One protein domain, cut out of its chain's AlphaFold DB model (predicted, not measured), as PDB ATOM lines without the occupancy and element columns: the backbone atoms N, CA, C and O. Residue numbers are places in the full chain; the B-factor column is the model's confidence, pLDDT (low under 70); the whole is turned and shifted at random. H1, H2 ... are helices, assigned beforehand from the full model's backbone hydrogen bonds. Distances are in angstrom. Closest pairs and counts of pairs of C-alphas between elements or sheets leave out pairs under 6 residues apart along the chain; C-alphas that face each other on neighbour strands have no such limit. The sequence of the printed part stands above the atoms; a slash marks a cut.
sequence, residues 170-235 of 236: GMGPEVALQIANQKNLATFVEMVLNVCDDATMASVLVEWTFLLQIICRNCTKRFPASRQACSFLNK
ATOM      1  N   GLY A 170     -41.198 -25.441-172.763       84.56
ATOM      2  CA  GLY A 170     -41.604 -24.082-172.388       84.56
ATOM      3  C   GLY A 170     -40.444 -23.091-172.239       84.56
ATOM      4  O   GLY A 170     -40.598 -22.063-171.577       84.56
ATOM      5  N   MET A 171     -39.271 -23.382-172.816       86.12
ATOM      6  CA  MET A 171     -38.120 -22.484-172.737       86.12
ATOM      7  C   MET A 171     -38.377 -21.191-173.515       86.12
ATOM      8  O   MET A 171     -38.964 -21.194-174.598       86.12
ATOM      9  N   GLY A 172     -37.862 -20.076-172.992       86.81
ATOM     10  CA  GLY A 172     -37.864 -18.804-173.711       86.81
ATOM     11  C   GLY A 172     -37.141 -18.929-175.067       86.81
ATOM     12  O   GLY A 172     -36.066 -19.538-175.114       86.81
ATOM     13  N   PRO A 173     -37.665 -18.343-176.164       88.00
ATOM     14  CA  PRO A 173     -37.081 -18.495-177.501       88.00
ATOM     15  C   PRO A 173     -35.612 -18.076-177.607       88.00
ATOM     16  O   PRO A 173     -34.828 -18.741-178.282       88.00
ATOM     17  N   GLU A 174     -35.224 -17.006-176.912       84.69
ATOM     18  CA  GLU A 174     -33.843 -16.514-176.877       84.69
ATOM     19  C   GLU A 174     -32.881 -17.561-176.296       84.69
ATOM     20  O   GLU A 174     -31.876 -17.907-176.920       84.69
ATOM     21  N   VAL A 175     -33.240 -18.142-175.147       84.19
ATOM     22  CA  VAL A 175     -32.456 -19.190-174.479       84.19
ATOM     23  C   VAL A 175     -32.388 -20.445-175.350       84.19
ATOM     24  O   VAL A 175     -31.314 -21.014-175.539       84.19
ATOM     25  N   ALA A 176     -33.510 -20.857-175.944       88.56
ATOM     26  CA  ALA A 176     -33.560 -22.029-176.815       88.56
ATOM     27  C   ALA A 176     -32.658 -21.883-178.056       88.56
ATOM     28  O   ALA A 176     -31.949 -22.827-178.418       88.56
ATOM     29  N   LEU A 177     -32.638 -20.701-178.681       88.94
ATOM     30  CA  LEU A 177     -31.748 -20.395-179.804       88.94
ATOM     31  C   LEU A 177     -30.280 -20.343-179.371       88.94
ATOM     32  O   LEU A 177     -29.423 -20.881-180.072       88.94
ATOM     33  N   GLN A 178     -29.968 -19.749-178.217       84.44
ATOM     34  CA  GLN A 178     -28.604 -19.737-177.680       84.44
ATOM     35  C   GLN A 178     -28.071 -21.160-177.470       84.44
ATOM     36  O   GLN A 178     -26.946 -21.465-177.875       84.44
ATOM     37  N   ILE A 179     -28.894 -22.038-176.889       85.12
ATOM     38  CA  ILE A 179     -28.575 -23.453-176.682       85.12
ATOM     39  C   ILE A 179     -28.322 -24.146-178.024       85.12
ATOM     40  O   ILE A 179     -27.287 -24.785-178.193       85.12
ATOM     41  N   ALA A 180     -29.227 -23.993-178.995       88.62
ATOM     42  CA  ALA A 180     -29.118 -24.662-180.292       88.62
ATOM     43  C   ALA A 180     -27.923 -24.178-181.132       88.62
ATOM     44  O   ALA A 180     -27.327 -24.956-181.874       88.62
ATOM     45  N   ASN A 181     -27.528 -22.911-180.991       85.19
ATOM     46  CA  ASN A 181     -26.364 -22.359-181.681       85.19
ATOM     47  C   ASN A 181     -25.031 -22.942-181.188       85.19
ATOM     48  O   ASN A 181     -24.034 -22.896-181.914       85.19
ATOM     49  N   GLN A 182     -24.995 -23.498-179.976       82.25
ATOM     50  CA  GLN A 182     -23.798 -24.074-179.381       82.25
ATOM     51  C   GLN A 182     -23.954 -25.588-179.266       82.25
ATOM     52  O   GLN A 182     -24.592 -26.087-178.345       82.25
ATOM     53  N   LYS A 183     -23.308 -26.343-180.165       77.31
ATOM     54  CA  LYS A 183     -23.438 -27.812-180.227       77.31
ATOM     55  C   LYS A 183     -23.245 -28.492-178.873       77.31
ATOM     56  O   LYS A 183     -24.062 -29.315-178.484       77.31
ATOM     57  N   ASN A 184     -22.199 -28.123-178.136       78.44
ATOM     58  CA  ASN A 184     -21.950 -28.742-176.836       78.44
ATOM     59  C   ASN A 184     -23.109 -28.452-175.857       78.44
ATOM     60  O   ASN A 184     -23.406 -29.295-175.018       78.44
ATOM     61  N   LEU A 185     -23.779 -27.294-175.973       79.38
ATOM     62  CA  LEU A 185     -24.681 -26.715-174.957       79.38
ATOM     63  C   LEU A 185     -26.016 -27.374-175.138       79.38
ATOM     64  O   LEU A 185     -26.587 -27.871-174.180       79.38
ATOM     65  N   ALA A 186     -26.423 -27.477-176.399       81.50
ATOM     66  CA  ALA A 186     -27.473 -28.358-176.850       81.50
ATOM     67  C   ALA A 186     -27.309 -29.779-176.299       81.50
ATOM     68  O   ALA A 186     -28.272 -30.314-175.758       81.50
ATOM     69  N   THR A 187     -26.115 -30.382-176.375       81.81
ATOM     70  CA  THR A 187     -25.907 -31.735-175.831       81.81
ATOM     71  C   THR A 187     -25.953 -31.770-174.301       81.81
ATOM     72  O   THR A 187     -26.508 -32.700-173.723       81.81
ATOM     73  N   PHE A 188     -25.396 -30.767-173.623       79.31
ATOM     74  CA  PHE A 188     -25.423 -30.687-172.161       79.31
ATOM     75  C   PHE A 188     -26.849 -30.511-171.628       79.31
ATOM     76  O   PHE A 188     -27.262 -31.231-170.724       79.31
ATOM     77  N   VAL A 189     -27.616 -29.598-172.221       80.56
ATOM     78  CA  VAL A 189     -29.022 -29.361-171.878       80.56
ATOM     79  C   VAL A 189     -29.854 -30.612-172.121       80.56
ATOM     80  O   VAL A 189     -30.660 -30.971-171.274       80.56
ATOM     81  N   GLU A 190     -29.620 -31.324-173.221       81.06
ATOM     82  CA  GLU A 190     -30.291 -32.595-173.498       81.06
ATOM     83  C   GLU A 190     -29.979 -33.663-172.434       81.06
ATOM     84  O   GLU A 190     -30.885 -34.349-171.971       81.06
ATOM     85  N   MET A 191     -28.728 -33.768-171.968       81.00
ATOM     86  CA  MET A 191     -28.381 -34.658-170.849       81.00
ATOM     87  C   MET A 191     -29.108 -34.277-169.558       81.00
ATOM     88  O   MET A 191     -29.572 -35.162-168.844       81.00
ATOM     89  N   VAL A 192     -29.213 -32.981-169.259       80.62
ATOM     90  CA  VAL A 192     -29.945 -32.487-168.084       80.62
ATOM     91  C   VAL A 192     -31.433 -32.811-168.199       80.62
ATOM     92  O   VAL A 192     -31.988 -33.356-167.254       80.62
ATOM     93  N   LEU A 193     -32.061 -32.545-169.347       79.88
ATOM     94  CA  LEU A 193     -33.480 -32.837-169.595       79.88
ATOM     95  C   LEU A 193     -33.795 -34.341-169.555       79.88
ATOM     96  O   LEU A 193     -34.898 -34.724-169.194       79.88
ATOM     97  N   ASN A 194     -32.833 -35.206-169.889       80.81
ATOM     98  CA  ASN A 194     -32.998 -36.659-169.763       80.81
ATOM     99  C   ASN A 194     -32.895 -37.161-168.310       80.81
ATOM    100  O   ASN A 194     -33.316 -38.278-168.021       80.81
ATOM    101  N   VAL A 195     -32.282 -36.382-167.413       81.12
ATOM    102  CA  VAL A 195     -32.140 -36.718-165.982       81.12
ATOM    103  C   VAL A 195     -33.227 -36.048-165.144       81.12
ATOM    104  O   VAL A 195     -33.692 -36.614-164.157       81.12
ATOM    105  N   CYS A 196     -33.602 -34.827-165.513       70.06
ATOM    106  CA  CYS A 196     -34.607 -34.023-164.848       70.06
ATOM    107  C   CYS A 196     -35.842 -33.939-165.743       70.06
ATOM    108  O   CYS A 196     -35.797 -33.276-166.772       70.06
ATOM    109  N   ASP A 197     -36.968 -34.489-165.290       65.62
ATOM    110  CA  ASP A 197     -38.277 -34.325-165.948       65.62
ATOM    111  C   ASP A 197     -38.803 -32.867-165.906       65.62
ATOM    112  O   ASP A 197     -39.922 -32.588-166.334       65.62
ATOM    113  N   ASP A 198     -38.015 -31.926-165.372       68.19
ATOM    114  CA  ASP A 198     -38.360 -30.518-165.202       68.19
ATOM    115  C   ASP A 198     -37.479 -29.606-166.074       68.19
ATOM    116  O   ASP A 198     -36.289 -29.387-165.816       68.19
ATOM    117  N   ALA A 199     -38.104 -29.012-167.090       67.12
ATOM    118  CA  ALA A 199     -37.501 -28.049-168.003       67.12
ATOM    119  C   ALA A 199     -36.996 -26.765-167.335       67.12
ATOM    120  O   ALA A 199     -36.046 -26.144-167.822       67.12
ATOM    121  N   THR A 200     -37.611 -26.368-166.219       70.25
ATOM    122  CA  THR A 200     -37.255 -25.148-165.486       70.25
ATOM    123  C   THR A 200     -35.834 -25.237-164.932       70.25
ATOM    124  O   THR A 200     -35.109 -24.247-164.885       70.25
ATOM    125  N   MET A 201     -35.389 -26.443-164.573       70.75
ATOM    126  CA  MET A 201     -34.025 -26.671-164.102       70.75
ATOM    127  C   MET A 201     -32.992 -26.539-165.222       70.75
ATOM    128  O   MET A 201     -31.890 -26.050-164.977       70.75
ATOM    129  N   ALA A 202     -33.330 -26.930-166.451       70.00
ATOM    130  CA  ALA A 202     -32.408 -26.843-167.577       70.00
ATOM    131  C   ALA A 202     -32.109 -25.388-167.971       70.00
ATOM    132  O   ALA A 202     -30.944 -25.047-168.180       70.00
ATOM    133  N   SER A 203     -33.119 -24.512-168.011       70.62
ATOM    134  CA  SER A 203     -32.914 -23.082-168.289       70.62
ATOM    135  C   SER A 203     -32.090 -22.398-167.192       70.62
ATOM    136  O   SER A 203     -31.110 -21.715-167.496       70.62
ATOM    137  N   VAL A 204     -32.404 -22.665-165.921       77.56
ATOM    138  CA  VAL A 204     -31.641 -22.154-164.771       77.56
ATOM    139  C   VAL A 204     -30.192 -22.636-164.815       77.56
ATOM    140  O   VAL A 204     -29.274 -21.851-164.581       77.56
ATOM    141  N   LEU A 205     -29.945 -23.905-165.152       74.25
ATOM    142  CA  LEU A 205     -28.587 -24.438-165.262       74.25
ATOM    143  C   LEU A 205     -27.794 -23.771-166.391       74.25
ATOM    144  O   LEU A 205     -26.605 -23.508-166.210       74.25
ATOM    145  N   VAL A 206     -28.427 -23.439-167.519       73.19
ATOM    146  CA  VAL A 206     -27.774 -22.677-168.595       73.19
ATOM    147  C   VAL A 206     -27.354 -21.296-168.096       73.19
ATOM    148  O   VAL A 206     -26.181 -20.940-168.222       73.19
ATOM    149  N   GLU A 207     -28.251 -20.552-167.449       76.75
ATOM    150  CA  GLU A 207     -27.917 -19.247-166.865       76.75
ATOM    151  C   GLU A 207     -26.790 -19.352-165.830       76.75
ATOM    152  O   GLU A 207     -25.824 -18.585-165.867       76.75
ATOM    153  N   TRP A 208     -26.859 -20.346-164.943       79.81
ATOM    154  CA  TRP A 208     -25.826 -20.607-163.944       79.81
ATOM    155  C   TRP A 208     -24.470 -20.917-164.575       79.81
ATOM    156  O   TRP A 208     -23.458 -20.365-164.140       79.81
ATOM    157  N   THR A 209     -24.421 -21.771-165.603       74.62
ATOM    158  CA  THR A 209     -23.163 -22.090-166.297       74.62
ATOM    159  C   THR A 209     -22.552 -20.850-166.944       74.62
ATOM    160  O   THR A 209     -21.348 -20.625-166.804       74.62
ATOM    161  N   PHE A 210     -23.374 -19.997-167.556       75.00
ATOM    162  CA  PHE A 210     -22.927 -18.750-168.168       75.00
ATOM    163  C   PHE A 210     -22.394 -17.749-167.133       75.00
ATOM    164  O   PHE A 210     -21.287 -17.222-167.273       75.00
ATOM    165  N   LEU A 211     -23.135 -17.522-166.045       80.62
ATOM    166  CA  LEU A 211     -22.693 -16.656-164.949       80.62
ATOM    167  C   LEU A 211     -21.381 -17.155-164.345       80.62
ATOM    168  O   LEU A 211     -20.458 -16.375-164.104       80.62
ATOM    169  N   LEU A 212     -21.261 -18.465-164.143       77.94
ATOM    170  CA  LEU A 212     -20.076 -19.053-163.542       77.94
ATOM    171  C   LEU A 212     -18.855 -18.985-164.473       77.94
ATOM    172  O   LEU A 212     -17.739 -18.774-163.993       77.94
ATOM    173  N   GLN A 213     -19.046 -19.064-165.792       73.31
ATOM    174  CA  GLN A 213     -18.002 -18.777-166.782       73.31
ATOM    175  C   GLN A 213     -17.535 -17.326-166.730       73.31
ATOM    176  O   GLN A 213     -16.326 -17.082-166.719       73.31
ATOM    177  N   ILE A 214     -18.465 -16.367-166.669       78.56
ATOM    178  CA  ILE A 214     -18.136 -14.940-166.537       78.56
ATOM    179  C   ILE A 214     -17.317 -14.709-165.268       78.56
ATOM    180  O   ILE A 214     -16.256 -14.086-165.323       78.56
ATOM    181  N   ILE A 215     -17.774 -15.251-164.136       81.75
ATOM    182  CA  ILE A 215     -17.068 -15.152-162.856       81.75
ATOM    183  C   ILE A 215     -15.673 -15.765-162.982       81.75
ATOM    184  O   ILE A 215     -14.686 -15.123-162.631       81.75
ATOM    185  N   CYS A 216     -15.556 -16.970-163.544       79.44
ATOM    186  CA  CYS A 216     -14.269 -17.634-163.732       79.44
ATOM    187  C   CYS A 216     -13.316 -16.815-164.614       79.44
ATOM    188  O   CYS A 216     -12.164 -16.610-164.227       79.44
ATOM    189  N   ARG A 217     -13.796 -16.271-165.740       79.88
ATOM    190  CA  ARG A 217     -13.021 -15.395-166.632       79.88
ATOM    191  C   ARG A 217     -12.537 -14.140-165.906       79.88
ATOM    192  O   ARG A 217     -11.356 -13.809-166.004       79.88
ATOM    193  N   ASN A 218     -13.411 -13.487-165.144       84.75
ATOM    194  CA  ASN A 218     -13.079 -12.288-164.368       84.75
ATOM    195  C   ASN A 218     -12.106 -12.588-163.217       84.75
ATOM    196  O   ASN A 218     -11.267 -11.758-162.881       84.75
ATOM    197  N   CYS A 219     -12.168 -13.792-162.650       85.56
ATOM    198  CA  CYS A 219     -11.272 -14.251-161.592       85.56
ATOM    199  C   CYS A 219     -10.004 -14.949-162.115       85.56
ATOM    200  O   CYS A 219      -9.258 -15.516-161.313       85.56
ATOM    201  N   THR A 220      -9.736 -14.954-163.428       82.38
ATOM    202  CA  THR A 220      -8.614 -15.684-164.068       82.38
ATOM    203  C   THR A 220      -8.577 -17.192-163.755       82.38
ATOM    204  O   THR A 220      -7.532 -17.843-163.811       82.38
ATOM    205  N   LYS A 221      -9.730 -17.775-163.412       75.75
ATOM    206  CA  LYS A 221      -9.914 -19.211-163.174       75.75
ATOM    207  C   LYS A 221     -10.440 -19.891-164.439       75.75
ATOM    208  O   LYS A 221     -11.090 -19.270-165.274       75.75
ATOM    209  N   ARG A 222     -10.155 -21.188-164.584       65.00
ATOM    210  CA  ARG A 222     -10.696 -22.011-165.675       65.00
ATOM    211  C   ARG A 222     -12.004 -22.655-165.231       65.00
ATOM    212  O   ARG A 222     -12.060 -23.222-164.141       65.00
ATOM    213  N   PHE A 223     -13.014 -22.579-166.089       60.88
ATOM    214  CA  PHE A 223     -14.255 -23.325-165.947       60.88
ATOM    215  C   PHE A 223     -14.328 -24.410-167.028       60.88
ATOM    216  O   PHE A 223     -14.084 -24.085-168.189       60.88
ATOM    217  N   PRO A 224     -14.680 -25.660-166.676       58.31
ATOM    218  CA  PRO A 224     -14.865 -26.199-165.322       58.31
ATOM    219  C   PRO A 224     -13.531 -26.446-164.589       58.31
ATOM    220  O   PRO A 224     -12.465 -26.525-165.197       58.31
ATOM    221  N   ALA A 225     -13.592 -26.599-163.262       52.53
ATOM    222  CA  ALA A 225     -12.410 -26.740-162.407       52.53
ATOM    223  C   ALA A 225     -11.738 -28.134-162.447       52.53
ATOM    224  O   ALA A 225     -10.568 -28.249-162.083       52.53
ATOM    225  N   SER A 226     -12.436 -29.198-162.877       50.91
ATOM    226  CA  SER A 226     -11.922 -30.580-162.859       50.91
ATOM    227  C   SER A 226     -11.780 -31.187-164.259       50.91
ATOM    228  O   SER A 226     -12.666 -31.061-165.102       50.91
ATOM    229  N   ARG A 227     -10.685 -31.935-164.494       49.09
ATOM    230  CA  ARG A 227     -10.403 -32.616-165.777       49.09
ATOM    231  C   ARG A 227     -11.453 -33.656-166.198       49.09
ATOM    232  O   ARG A 227     -11.534 -33.968-167.380       49.09
ATOM    233  N   GLN A 228     -12.254 -34.165-165.264       46.69
ATOM    234  CA  GLN A 228     -13.340 -35.110-165.548       46.69
ATOM    235  C   GLN A 228     -14.612 -34.405-166.044       46.69
ATOM    236  O   GLN A 228     -15.296 -34.940-166.905       46.69
ATOM    237  N   ALA A 229     -14.872 -33.170-165.599       47.72
ATOM    238  CA  ALA A 229     -15.896 -32.295-166.181       47.72
ATOM    239  C   ALA A 229     -15.404 -31.580-167.466       47.72
ATOM    240  O   ALA A 229     -16.195 -31.094-168.277       47.72
ATOM    241  N   CYS A 230     -14.078 -31.516-167.658       41.16
ATOM    242  CA  CYS A 230     -13.392 -30.744-168.698       41.16
ATOM    243  C   CYS A 230     -13.620 -31.179-170.149       41.16
ATOM    244  O   CYS A 230     -13.326 -30.370-171.024       41.16
ATOM    245  N   SER A 231     -14.042 -32.404-170.470       46.84
ATOM    246  CA  SER A 231     -14.208 -32.756-171.894       46.84
ATOM    247  C   SER A 231     -15.452 -32.098-172.501       46.84
ATOM    248  O   SER A 231     -15.437 -31.743-173.680       46.84
ATOM    249  N   PHE A 232     -16.483 -31.888-171.677       48.12
ATOM    250  CA  PHE A 232     -17.797 -31.410-172.097       48.12
ATOM    251  C   PHE A 232     -17.965 -29.899-171.910       48.12
ATOM    252  O   PHE A 232     -18.412 -29.216-172.825       48.12
ATOM    253  N   LEU A 233     -17.544 -29.359-170.756       46.69
ATOM    254  CA  LEU A 233     -17.801 -27.958-170.398       46.69
ATOM    255  C   LEU A 233     -16.719 -26.952-170.856       46.69
ATOM    256  O   LEU A 233     -16.965 -25.754-170.819       46.69
ATOM    257  N   ASN A 234     -15.533 -27.397-171.297       42.62
ATOM    258  CA  ASN A 234     -14.467 -26.487-171.781       42.62
ATOM    259  C   ASN A 234     -14.705 -25.933-173.193       42.62
ATOM    260  O   ASN A 234     -13.919 -25.112-173.662       42.62
ATOM    261  N   LYS A 235     -15.707 -26.443-173.916       46.78
ATOM    262  CA  LYS A 235     -16.020 -26.005-175.283       46.78
ATOM    263  C   LYS A 235     -17.217 -25.042-175.331       46.78
ATOM    264  O   LYS A 235     -17.829 -24.899-176.392       46.78
TER     265      LYS A 235
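AT A GLANCE: This is residues 170 to 235 of the 236 residues of the protein "GatB_N domain-containing protein" of Wuchereria bancrofti (UniProt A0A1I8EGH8). What shape does the domain have? One long helix, H3, makes the length of the model, while H1 and H2 meet in a corner beside its first half and H2 packs on that half. After H3 a long loop, residues 219 to 229, folds back to the small helix H4. What is it built of? The printed part has 66 residues with four named helices, in order H1, H2, H3, H4, and no named strand: all helix. It is compact, with a radius of gyration of the C-alphas of 12.2 A, and spans 35 by 23 by 19 A.

HOW THE PARTS SIT: What meets first? H1, residues 173 to 181, and H2, residues 183 to 195, touch only at the corner, closest at the C-alphas of Ile 179 and Ala 186, 5.0 A apart. They run opposite ways at a steep tilt of 65 degrees. What else touches the second helix? With residues 189 to 193 alone, H2 touches residues 199 to 206 of H3, residues 199 to 218, at a steep tilt of 46 degrees, opposite ways; the closest C-alphas, of Val 189 and Ala 202, are 6.0 A apart. H2 only just touches H4, residues 230 to 233, with 3 pairs of C-alphas within 8 A, the closest those of Asn 184 and Phe 232 at 6.8 A. Which pairs stay apart? H4 is apart from H1 and H3. How do the backbones run? Every O i to N i+4 pair is within hydrogen-bond range in H1, H2 and H3; H4 is too short for one.

IN THESE COORDINATES: Where do the helices begin? H1 starts at C-alpha 173, (-37.081, -18.495, -177.501). How long are they? H2 measures 18.9 A and H3 29.3 A, ending at C-alpha 218, (-13.079, -12.288, -164.368).

THE WHOLE: Is anything missing? The printed part has no cut; the link H3 to H4 is long. Where is confidence low? Residues 197 to 199 and 222 to 235 are under 70.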